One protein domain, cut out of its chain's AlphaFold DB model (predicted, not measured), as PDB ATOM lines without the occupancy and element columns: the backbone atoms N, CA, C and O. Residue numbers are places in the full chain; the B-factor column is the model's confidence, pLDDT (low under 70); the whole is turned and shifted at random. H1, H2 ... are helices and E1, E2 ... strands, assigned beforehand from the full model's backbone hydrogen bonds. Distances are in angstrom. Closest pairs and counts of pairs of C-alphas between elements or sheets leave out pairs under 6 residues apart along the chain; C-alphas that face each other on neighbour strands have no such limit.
ATOM      1  N   TYR A   2       4.846  49.267 122.172       53.31
ATOM      2  CA  TYR A   2       5.298  47.898 122.494       53.31
ATOM      3  C   TYR A   2       4.169  46.869 122.699       53.31
ATOM      4  O   TYR A   2       4.257  45.760 122.175       53.31
ATOM      5  N   THR A   3       3.076  47.242 123.375       66.44
ATOM      6  CA  THR A   3       1.906  46.367 123.593       66.44
ATOM      7  C   THR A   3       1.240  45.937 122.281       66.44
ATOM      8  O   THR A   3       0.975  44.758 122.080       66.44
ATOM      9  N   ALA A   4       1.062  46.866 121.335       70.94
ATOM     10  CA  ALA A   4       0.443  46.576 120.039       70.94
ATOM     11  C   ALA A   4       1.281  45.596 119.193       70.94
ATOM     12  O   ALA A   4       0.740  44.715 118.524       70.94
ATOM     13  N   VAL A   5       2.613  45.712 119.264       67.50
ATOM     14  CA  VAL A   5       3.553  44.786 118.613       67.50
ATOM     15  C   VAL A   5       3.492  43.402 119.268       67.50
ATOM     16  O   VAL A   5       3.410  42.395 118.566       67.50
ATOM     17  N   ALA A   6       3.458  43.339 120.603       67.56
ATOM     18  CA  ALA A   6       3.327  42.095 121.361       67.56
ATOM     19  C   ALA A   6       2.059  41.310 120.989       67.56
ATOM     20  O   ALA A   6       2.118  40.110 120.725       67.56
ATOM     21  N   GLU A   7       0.921  42.000 120.928       75.00
ATOM     22  CA  GLU A   7      -0.365  41.412 120.557       75.00
ATOM     23  C   GLU A   7      -0.393  40.951 119.100       75.00
ATOM     24  O   GLU A   7      -0.895  39.867 118.812       75.00
ATOM     25  N   SER A   8       0.183  41.735 118.180       75.88
ATOM     26  CA  SER A   8       0.341  41.338 116.775       75.88
ATOM     27  C   SER A   8       1.110  40.022 116.652       75.88
ATOM     28  O   SER A   8       0.717  39.113 115.924       75.88
ATOM     29  N   LEU A   9       2.163  39.867 117.449       74.88
ATOM     30  CA  LEU A   9       3.000  38.677 117.445       74.88
ATOM     31  C   LEU A   9       2.303  37.447 118.050       74.88
ATOM     32  O   LEU A   9       2.537  36.333 117.579       74.88
ATOM     33  N   VAL A  10       1.409  37.625 119.028       76.62
ATOM     34  CA  VAL A  10       0.530  36.540 119.502       76.62
ATOM     35  C   VAL A  10      -0.495  36.157 118.436       76.62
ATOM     36  O   VAL A  10      -0.637  34.972 118.144       76.62
ATOM     37  N   ARG A  11      -1.165  37.138 117.811       76.19
ATOM     38  CA  ARG A  11      -2.142  36.888 116.733       76.19
ATOM     39  C   ARG A  11      -1.524  36.127 115.560       76.19
ATOM     40  O   ARG A  11      -2.157  35.235 115.011       76.19
ATOM     41  N   ASN A  12      -0.271  36.432 115.235       72.31
ATOM     42  CA  ASN A  12       0.478  35.776 114.164       72.31
ATOM     43  C   ASN A  12       1.098  34.425 114.587       72.31
ATOM     44  O   ASN A  12       1.855  33.832 113.824       72.31
ATOM     45  N   GLY A  13       0.827  33.934 115.808       71.94
ATOM     46  CA  GLY A  13       1.334  32.651 116.317       71.94
ATOM     47  C   GLY A  13       2.839  32.625 116.625       71.94
ATOM     48  O   GLY A  13       3.410  31.567 116.897       71.94
ATOM     49  N   LEU A  14       3.500  33.782 116.594       71.19
ATOM     50  CA  LEU A  14       4.935  33.951 116.852       71.19
ATOM     51  C   LEU A  14       5.233  34.057 118.355       71.19
ATOM     52  O   LEU A  14       6.356  33.797 118.809       71.19
ATOM     53  N   ALA A  15       4.201  34.381 119.132       79.69
ATOM     54  CA  ALA A  15       4.209  34.381 120.579       79.69
ATOM     55  C   ALA A  15       2.992  33.694 121.189       79.69
ATOM     56  O   ALA A  15       1.986  33.462 120.530       79.69
ATOM     57  N   TYR A  16       3.104  33.361 122.472       84.75
ATOM     58  CA  TYR A  16       2.046  32.776 123.275       84.75
ATOM     59  C   TYR A  16       2.047  33.374 124.692       84.75
ATOM     60  O   TYR A  16       3.104  33.637 125.282       84.75
ATOM     61  N   PRO A  17       0.873  33.572 125.300       85.81
ATOM     62  CA  PRO A  17       0.800  33.946 126.703       85.81
ATOM     63  C   PRO A  17       1.233  32.769 127.585       85.81
ATOM     64  O   PRO A  17       0.853  31.613 127.384       85.81
ATOM     65  N   CYS A  18       2.070  33.059 128.577       88.88
ATOM     66  CA  CYS A  18       2.524  32.101 129.568       88.88
ATOM     67  C   CYS A  18       2.051  32.498 130.959       88.88
ATOM     68  O   CYS A  18       2.341  33.596 131.435       88.88
ATOM     69  N   PHE A  19       1.418  31.531 131.614       92.00
ATOM     70  CA  PHE A  19       0.784  31.649 132.924       92.00
ATOM     71  C   PHE A  19       1.579  30.906 134.018       92.00
ATOM     72  O   PHE A  19       1.038  30.515 135.045       92.00
ATOM     73  N   CYS A  20       2.860  30.596 133.776       90.56
ATOM     74  CA  CYS A  20       3.698  29.931 134.778       90.56
ATOM     75  C   CYS A  20       4.107  30.915 135.882       90.56
ATOM     76  O   CYS A  20       4.711  31.944 135.577       90.56
ATOM     77  N   SER A  21       3.857  30.547 137.141       91.00
ATOM     78  CA  SER A  21       4.273  31.312 138.321       91.00
ATOM     79  C   SER A  21       5.796  31.352 138.499       91.00
ATOM     80  O   SER A  21       6.528  30.520 137.952       91.00
ATOM     81  N   HIS A  22       6.270  32.320 139.290       89.19
ATOM     82  CA  HIS A  22       7.684  32.452 139.642       89.19
ATOM     83  C   HIS A  22       8.218  31.194 140.346       89.19
ATOM     84  O   HIS A  22       9.180  30.596 139.862       89.19
ATOM     85  N   ASP A  23       7.520  30.728 141.386       93.31
ATOM     86  CA  ASP A  23       7.903  29.565 142.200       93.31
ATOM     87  C   ASP A  23       8.090  28.301 141.352       93.31
ATOM     88  O   ASP A  23       9.057  27.552 141.504       93.31
ATOM     89  N   ARG A  24       7.209  28.090 140.365       93.94
ATOM     90  CA  ARG A  24       7.328  26.968 139.426       93.94
ATOM     91  C   ARG A  24       8.629  27.043 138.627       93.94
ATOM     92  O   ARG A  24       9.290  26.027 138.411       93.94
ATOM     93  N   LEU A  25       8.954  28.224 138.106       91.75
ATOM     94  CA  LEU A  25      10.145  28.422 137.281       91.75
ATOM     95  C   LEU A  25      11.425  28.251 138.104       91.75
ATOM     96  O   LEU A  25      12.429  27.782 137.567       91.75
ATOM     97  N   GLU A  26      11.395  28.614 139.383       93.31
ATOM     98  CA  GLU A  26      12.511  28.419 140.303       93.31
ATOM     99  C   GLU A  26      12.738  26.937 140.627       93.31
ATOM    100  O   GLU A  26      13.864  26.448 140.494       93.31
ATOM    101  N   LEU A  27      11.666  26.190 140.914       95.19
ATOM    102  CA  LEU A  27      11.716  24.735 141.091       95.19
ATOM    103  C   LEU A  27      12.294  24.025 139.857       95.19
ATOM    104  O   LEU A  27      13.227  23.233 139.986       95.19
ATOM    105  N   LEU A  28      11.817  24.376 138.655       94.88
ATOM    106  CA  LEU A  28      12.315  23.819 137.390       94.88
ATOM    107  C   LEU A  28      13.824  24.057 137.210       94.88
ATOM    108  O   LEU A  28      14.560  23.145 136.830       94.88
ATOM    109  N   ARG A  29      14.303  25.275 137.500       93.75
ATOM    110  CA  ARG A  29      15.734  25.614 137.404       93.75
ATOM    111  C   ARG A  29      16.571  24.807 138.389       93.75
ATOM    112  O   ARG A  29      17.654  24.354 138.027       93.75
ATOM    113  N   ASN A  30      16.097  24.643 139.623       94.69
ATOM    114  CA  ASN A  30      16.813  23.895 140.656       94.69
ATOM    115  C   ASN A  30      16.911  22.407 140.310       94.69
ATOM    116  O   ASN A  30      17.964  21.800 140.501       94.69
ATOM    117  N   GLU A  31      15.856  21.832 139.737       95.12
ATOM    118  CA  GLU A  31      15.852  20.439 139.296       95.12
ATOM    119  C   GLU A  31      16.787  20.200 138.100       95.12
ATOM    120  O   GLU A  31      17.577  19.258 138.120       95.12
ATOM    121  N   GLN A  32      16.787  21.095 137.106       95.81
ATOM    122  CA  GLN A  32      17.720  21.034 135.973       95.81
ATOM    123  C   GLN A  32      19.180  21.116 136.431       95.81
ATOM    124  O   GLN A  32      20.003  20.312 135.997       95.81
ATOM    125  N   ARG A  33      19.498  22.011 137.380       93.81
ATOM    126  CA  ARG A  33      20.845  22.088 137.973       93.81
ATOM    127  C   ARG A  33      21.235  20.800 138.693       93.81
ATOM    128  O   ARG A  33      22.362  20.348 138.528       93.81
ATOM    129  N   ARG A  34      20.318  20.192 139.458       94.56
ATOM    130  CA  ARG A  34      20.558  18.900 140.133       94.56
ATOM    131  C   ARG A  34      20.870  17.775 139.144       94.56
ATOM    132  O   ARG A  34      21.639  16.885 139.481       94.56
ATOM    133  N   ARG A  35      20.307  17.831 137.933       95.12
ATOM    134  CA  ARG A  35      20.560  16.876 136.840       95.12
ATOM    135  C   ARG A  35      21.783  17.228 135.981       95.12
ATOM    136  O   ARG A  35      22.059  16.526 135.016       95.12
ATOM    137  N   GLY A  36      22.504  18.308 136.296       91.50
ATOM    138  CA  GLY A  36      23.629  18.790 135.486       91.50
ATOM    139  C   GLY A  36      23.220  19.393 134.135       91.50
ATOM    140  O   GLY A  36      24.065  19.589 133.265       91.50
ATOM    141  N   GLU A  37      21.938  19.699 133.935       92.12
ATOM    142  CA  GLU A  37      21.427  20.312 132.711       92.12
ATOM    143  C   GLU A  37      21.580  21.842 132.752       92.12
ATOM    144  O   GLU A  37      21.495  22.480 133.805       92.12
ATOM    145  N   THR A  38      21.731  22.469 131.581       82.00
ATOM    146  CA  THR A  38      21.663  23.936 131.481       82.00
ATOM    147  C   THR A  38      20.223  24.400 131.737       82.00
ATOM    148  O   THR A  38      19.328  23.991 130.988       82.00
ATOM    149  N   PRO A  39      19.966  25.272 132.735       89.31
ATOM    150  CA  PRO A  39      18.605  25.658 133.078       89.31
ATOM    151  C   PRO A  39      17.879  26.340 131.918       89.31
ATOM    152  O   PRO A  39      18.346  27.339 131.368       89.31
ATOM    153  N   ARG A  40      16.701  25.826 131.563       84.62
ATOM    154  CA  ARG A  40      15.874  26.328 130.465       84.62
ATOM    155  C   ARG A  40      14.392  26.202 130.779       84.62
ATOM    156  O   ARG A  40      13.945  25.253 131.413       84.62
ATOM    157  N   TYR A  41      13.611  27.151 130.275       85.88
ATOM    158  CA  TYR A  41      12.158  27.039 130.328       85.88
ATOM    159  C   TYR A  41      11.684  25.861 129.467       85.88
ATOM    160  O   TYR A  41      12.126  25.687 128.332       85.88
ATOM    161  N   ASP A  42      10.759  25.076 130.006       87.00
ATOM    162  CA  ASP A  42      10.258  23.830 129.424       87.00
ATOM    163  C   ASP A  42       9.188  24.034 128.344       87.00
ATOM    164  O   ASP A  42       8.690  23.073 127.770       87.00
ATOM    165  N   ASN A  43       8.846  25.288 128.030       85.62
ATOM    166  CA  ASN A  43       7.831  25.641 127.038       85.62
ATOM    167  C   ASN A  43       6.423  25.129 127.372       85.62
ATOM    168  O   ASN A  43       5.605  25.021 126.462       85.62
ATOM    169  N   ARG A  44       6.102  24.892 128.654       88.00
ATOM    170  CA  ARG A  44       4.801  24.346 129.090       88.00
ATOM    171  C   ARG A  44       3.592  25.025 128.442       88.00
ATOM    172  O   ARG A  44       2.693  24.353 127.956       88.00
ATOM    173  N   CYS A  45       3.566  26.356 128.431       88.44
ATOM    174  CA  CYS A  45       2.442  27.125 127.884       88.44
ATOM    175  C   CYS A  45       2.465  27.303 126.354       88.44
ATOM    176  O   CYS A  45       1.556  27.926 125.822       88.44
ATOM    177  N   ARG A  46       3.479  26.789 125.643       83.25
ATOM    178  CA  ARG A  46       3.672  27.047 124.204       83.25
ATOM    179  C   ARG A  46       2.538  26.512 123.339       83.25
ATOM    180  O   ARG A  46       2.175  27.154 122.365       83.25
ATOM    181  N   ASN A  47       2.009  25.349 123.703       81.06
ATOM    182  CA  ASN A  47       0.989  24.646 122.929       81.06
ATOM    183  C   ASN A  47      -0.411  24.815 123.540       81.06
ATOM    184  O   ASN A  47      -1.290  23.993 123.294       81.06
ATOM    185  N   LEU A  48      -0.620  25.837 124.382       85.44
ATOM    186  CA  LEU A  48      -1.963  26.148 124.864       85.44
ATOM    187  C   LEU A  48      -2.848  26.534 123.668       85.44
ATOM    188  O   LEU A  48      -2.432  27.384 122.876       85.44
ATOM    189  N   PRO A  49      -4.056  25.954 123.532       83.50
ATOM    190  CA  PRO A  49      -4.976  26.337 122.471       83.50
ATOM    191  C   PRO A  49      -5.254  27.840 122.511       83.50
ATOM    192  O   PRO A  49      -5.496  28.404 123.581       83.50
ATOM    193  N   HIS A  50      -5.252  28.485 121.344       76.19
ATOM    194  CA  HIS A  50      -5.407  29.937 121.222       76.19
ATOM    195  C   HIS A  50      -6.684  30.456 121.910       76.19
ATOM    196  O   HIS A  50      -6.645  31.462 122.613       76.19
ATOM    197  N   ALA A  51      -7.795  29.718 121.799       80.88
ATOM    198  CA  ALA A  51      -9.052  30.044 122.478       80.88
ATOM    199  C   ALA A  51      -8.918  30.034 124.014       80.88
ATOM    200  O   ALA A  51      -9.393  30.942 124.692       80.88
ATOM    201  N   THR A  52      -8.220  29.041 124.569       86.06
ATOM    202  CA  THR A  52      -7.964  28.934 126.014       86.06
ATOM    203  C   THR A  52      -7.024  30.037 126.496       86.06
ATOM    204  O   THR A  52      -7.247  30.626 127.550       86.06
ATOM    205  N   ALA A  53      -5.985  30.336 125.718       84.19
ATOM    206  CA  ALA A  53      -5.046  31.417 125.987       84.19
ATOM    207  C   ALA A  53      -5.748  32.787 126.049       84.19
ATOM    208  O   ALA A  53      -5.577  33.511 127.029       84.19
ATOM    209  N   LEU A  54      -6.588  33.104 125.057       81.62
ATOM    210  CA  LEU A  54      -7.396  34.328 125.023       81.62
ATOM    211  C   LEU A  54      -8.389  34.411 126.184       81.62
ATOM    212  O   LEU A  54      -8.506  35.460 126.806       81.62
ATOM    213  N   SER A  55      -9.079  33.313 126.507       87.50
ATOM    214  CA  SER A  55     -10.026  33.275 127.629       87.50
ATOM    215  C   SER A  55      -9.344  33.629 128.956       87.50
ATOM    216  O   SER A  55      -9.851  34.464 129.704       87.50
ATOM    217  N   ARG A  56      -8.152  33.074 129.205       90.44
ATOM    218  CA  ARG A  56      -7.362  33.371 130.409       90.44
ATOM    219  C   ARG A  56      -6.848  34.811 130.431       90.44
ATOM    220  O   ARG A  56      -6.916  35.467 131.468       90.44
ATOM    221  N   MET A  57      -6.409  35.339 129.286       82.50
ATOM    222  CA  MET A  57      -6.031  36.754 129.167       82.50
ATOM    223  C   MET A  57      -7.216  37.690 129.450       82.50
ATOM    224  O   MET A  57      -7.073  38.627 130.231       82.50
ATOM    225  N   ASN A  58      -8.395  37.405 128.889       85.69
ATOM    226  CA  ASN A  58      -9.613  38.197 129.093       85.69
ATOM    227  C   ASN A  58     -10.126  38.131 130.537       85.69
ATOM    228  O   ASN A  58     -10.747  39.077 131.013       85.69
ATOM    229  N   SER A  59      -9.827  37.047 131.261       89.31
ATOM    230  CA  SER A  59     -10.100  36.942 132.699       89.31
ATOM    231  C   SER A  59      -9.136  37.744 133.586       89.31
ATOM    232  O   SER A  59      -9.218  37.658 134.806       89.31
ATOM    233  N   SER A  60      -8.231  38.536 132.995       84.62
ATOM    234  CA  SER A  60      -7.208  39.322 133.704       84.62
ATOM    235  C   SER A  60      -6.254  38.476 134.559       84.62
ATOM    236  O   SER A  60      -5.691  38.958 135.541       84.62
ATOM    237  N   GLU A  61      -6.031  37.212 134.180       87.75
ATOM    238  CA  GLU A  61      -5.037  36.372 134.844       87.75
ATOM    239  C   GLU A  61      -3.620  36.930 134.586       87.75
ATOM    240  O   GLU A  61      -3.280  37.222 133.429       87.75
ATOM    241  N   PRO A  62      -2.759  37.057 135.615       84.06
ATOM    242  CA  PRO A  62      -1.381  37.494 135.434       84.06
ATOM    243  C   PRO A  62      -0.627  36.589 134.457       84.06
ATOM    244  O   PRO A  62      -0.512  35.376 134.649       84.06
ATOM    245  N   HIS A  63      -0.082  37.181 133.400       86.00
ATOM    246  CA  HIS A  63       0.610  36.443 132.354       86.00
ATOM    247  C   HIS A  63       1.788  37.235 131.798       86.00
ATOM    248  O   HIS A  63       1.896  38.449 131.938       86.00
ATOM    249  N   THR A  64       2.689  36.512 131.143       81.81
ATOM    250  CA  THR A  64       3.811  37.089 130.397       81.81
ATOM    251  C   THR A  64       3.681  36.690 128.937       81.81
ATOM    252  O   THR A  64       3.396  35.527 128.645       81.81
ATOM    253  N   ILE A  65       3.897  37.616 128.005       72.56
ATOM    254  CA  ILE A  65       3.933  37.281 126.579       72.56
ATOM    255  C   ILE A  65       5.283  36.624 126.302       72.56
ATOM    256  O   ILE A  65       6.319  37.278 126.168       72.56
ATOM    257  N   ARG A  66       5.293  35.292 126.251       69.25
ATOM    258  CA  ARG A  66       6.473  34.541 125.852       69.25
ATOM    259  C   ARG A  66       6.371  34.304 124.378       69.25
ATOM    260  O   ARG A  66       5.467  33.658 123.880       69.25
ATOM    261  N   PHE A  67       7.386  34.715 123.663       63.72
ATOM    262  CA  PHE A  67       7.551  34.146 122.351       63.72
ATOM    263  C   PHE A  67       7.915  32.670 122.514       63.72
ATOM    264  O   PHE A  67       8.106  32.132 123.618       63.72
ATOM    265  N   LYS A  68       8.308  32.054 121.421       61.00
ATOM    266  CA  LYS A  68       9.679  31.540 121.495       61.00
ATOM    267  C   LYS A  68      10.619  32.699 121.984       61.00
ATOM    268  O   LYS A  68      11.178  33.411 121.177       61.00
ATOM    269  N   ILE A  69      10.624  32.936 123.312       52.25
ATOM    270  CA  ILE A  69      10.681  34.175 124.161       52.25
ATOM    271  C   ILE A  69      11.281  35.485 123.588       52.25
ATOM    272  O   ILE A  69      12.467  35.471 123.287       52.25
ATOM    273  N   ILE A  70      10.533  36.627 123.607       56.12
ATOM    274  CA  ILE A  70      11.062  37.987 123.321       56.12
ATOM    275  C   ILE A  70      10.491  39.206 124.148       56.12
ATOM    276  O   ILE A  70      10.906  40.335 123.894       56.12
ATOM    277  N   LEU A  71       9.645  39.039 125.190       53.12
ATOM    278  CA  LEU A  71       9.238  40.116 126.146       53.12
ATOM    279  C   LEU A  71       9.381  39.672 127.627       53.12
ATOM    280  O   LEU A  71       9.264  38.478 127.921       53.12
ATOM    281  N   LYS A  72       9.655  40.613 128.550       55.88
ATOM    282  CA  LYS A  72       9.726  40.414 130.018       55.88
ATOM    283  C   LYS A  72       8.356  40.625 130.697       55.88
ATOM    284  O   LYS A  72       7.407  41.085 130.070       55.88
ATOM    285  N   SER A  73       8.240  40.268 131.982       54.34
ATOM    286  CA  SER A  73       6.996  40.373 132.772       54.34
ATOM    287  C   SER A  73       6.560  41.801 133.102       54.34
ATOM    288  O   SER A  73       5.390  42.024 133.373       54.34
ATOM    289  N   ASP A  74       7.491  42.749 133.079       66.31
ATOM    290  CA  ASP A  74       7.275  44.187 133.280       66.31
ATOM    291  C   ASP A  74       6.842  44.909 131.987       66.31
ATOM    292  O   ASP A  74       6.771  46.134 131.953       66.31
ATOM    293  N   GLY A  75       6.581  44.167 130.905       61.81
ATOM    294  CA  GLY A  75       6.229  44.725 129.597       61.81
ATOM    295  C   GLY A  75       7.425  45.232 128.787       61.81
ATOM    296  O   GLY A  75       7.248  45.614 127.629       61.81
ATOM    297  N   MET A  76       8.645  45.191 129.336       70.00
ATOM    298  CA  MET A  76       9.845  45.610 128.615       70.00
ATOM    299  C   MET A  76      10.311  44.531 127.628       70.00
ATOM    300  O   MET A  76      10.280  43.331 127.935       70.00
ATOM    301  N   PRO A  77      10.799  44.914 126.436       76.06
ATOM    302  CA  PRO A  77      11.347  43.954 125.496       76.06
ATOM    303  C   PRO A  77      12.635  43.314 126.007       76.06
ATOM    304  O   PRO A  77      13.438  43.932 126.710       76.06
ATOM    305  N   VAL A  78      12.860  42.049 125.636       81.62
ATOM    306  CA  VAL A  78      14.211  41.489 125.754       81.62
ATOM    307  C   VAL A  78      15.071  42.051 124.628       81.62
ATOM    308  O   VAL A  78      14.559  42.409 123.567       81.62
TER     309      VAL A  78
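This is residues 2 to 78 of the 449 residues of the protein "tRNA ligase class I, catalytic domain protein" of Opisthorchis viverrini (UniProt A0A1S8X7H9). A small two-stranded sheet, E1 and E2, lies near the middle; H1 and H3 pack on it towards one end of an elongated shape, and H2 lies towards the other, where residues 35 to 49 fold back. The printed part has 77 residues, with three named helices and two named strands in the order H1, E1, H2, H3, E2 along the chain; the strands are antiparallel, and of the 40 residues in named elements helices hold 32 and strands 8, mostly helix. The whole is only just compact, close to loose, with a radius of gyration of the C-alphas of 13.3 A, and spans 39 by 23 by 20 A.

H1, residues 2 to 11, begins at C-alpha 2 (5.298, 47.898, 122.494) and measures 14.5 A. E1 is residues 15 to 18, 9.4 A. H2, residues 22 to 34, measures 18.7 A. H3 is residues 50 to 58, 12.2 A. E2, residues 64 to 67, 9.3 A, ends at C-alpha 67 (7.551, 34.146, 122.351).

E1 and E2 are antiparallel at 144 degrees, with N 16 and O 66 2.8 A apart, within hydrogen-bond range. The closest C-alphas of H1 and E1, Leu 9 and Ala 15, are 5.5 A apart; those of E1 and H3, Pro 17 and Ala 53, 6.4 A. H1 and H3 are apart, and so are H2 and H3. In H1, H2 and H3 every O i to N i+4 pair is within hydrogen-bond range.

The C-alphas farthest apart, Ala 4 and Arg 34, are 39.7 A apart. The printed part has no cut; the link H2 to H3 is long. Residues 2 to 3, 5 to 6 and 66 to 75 have pLDDT under 70.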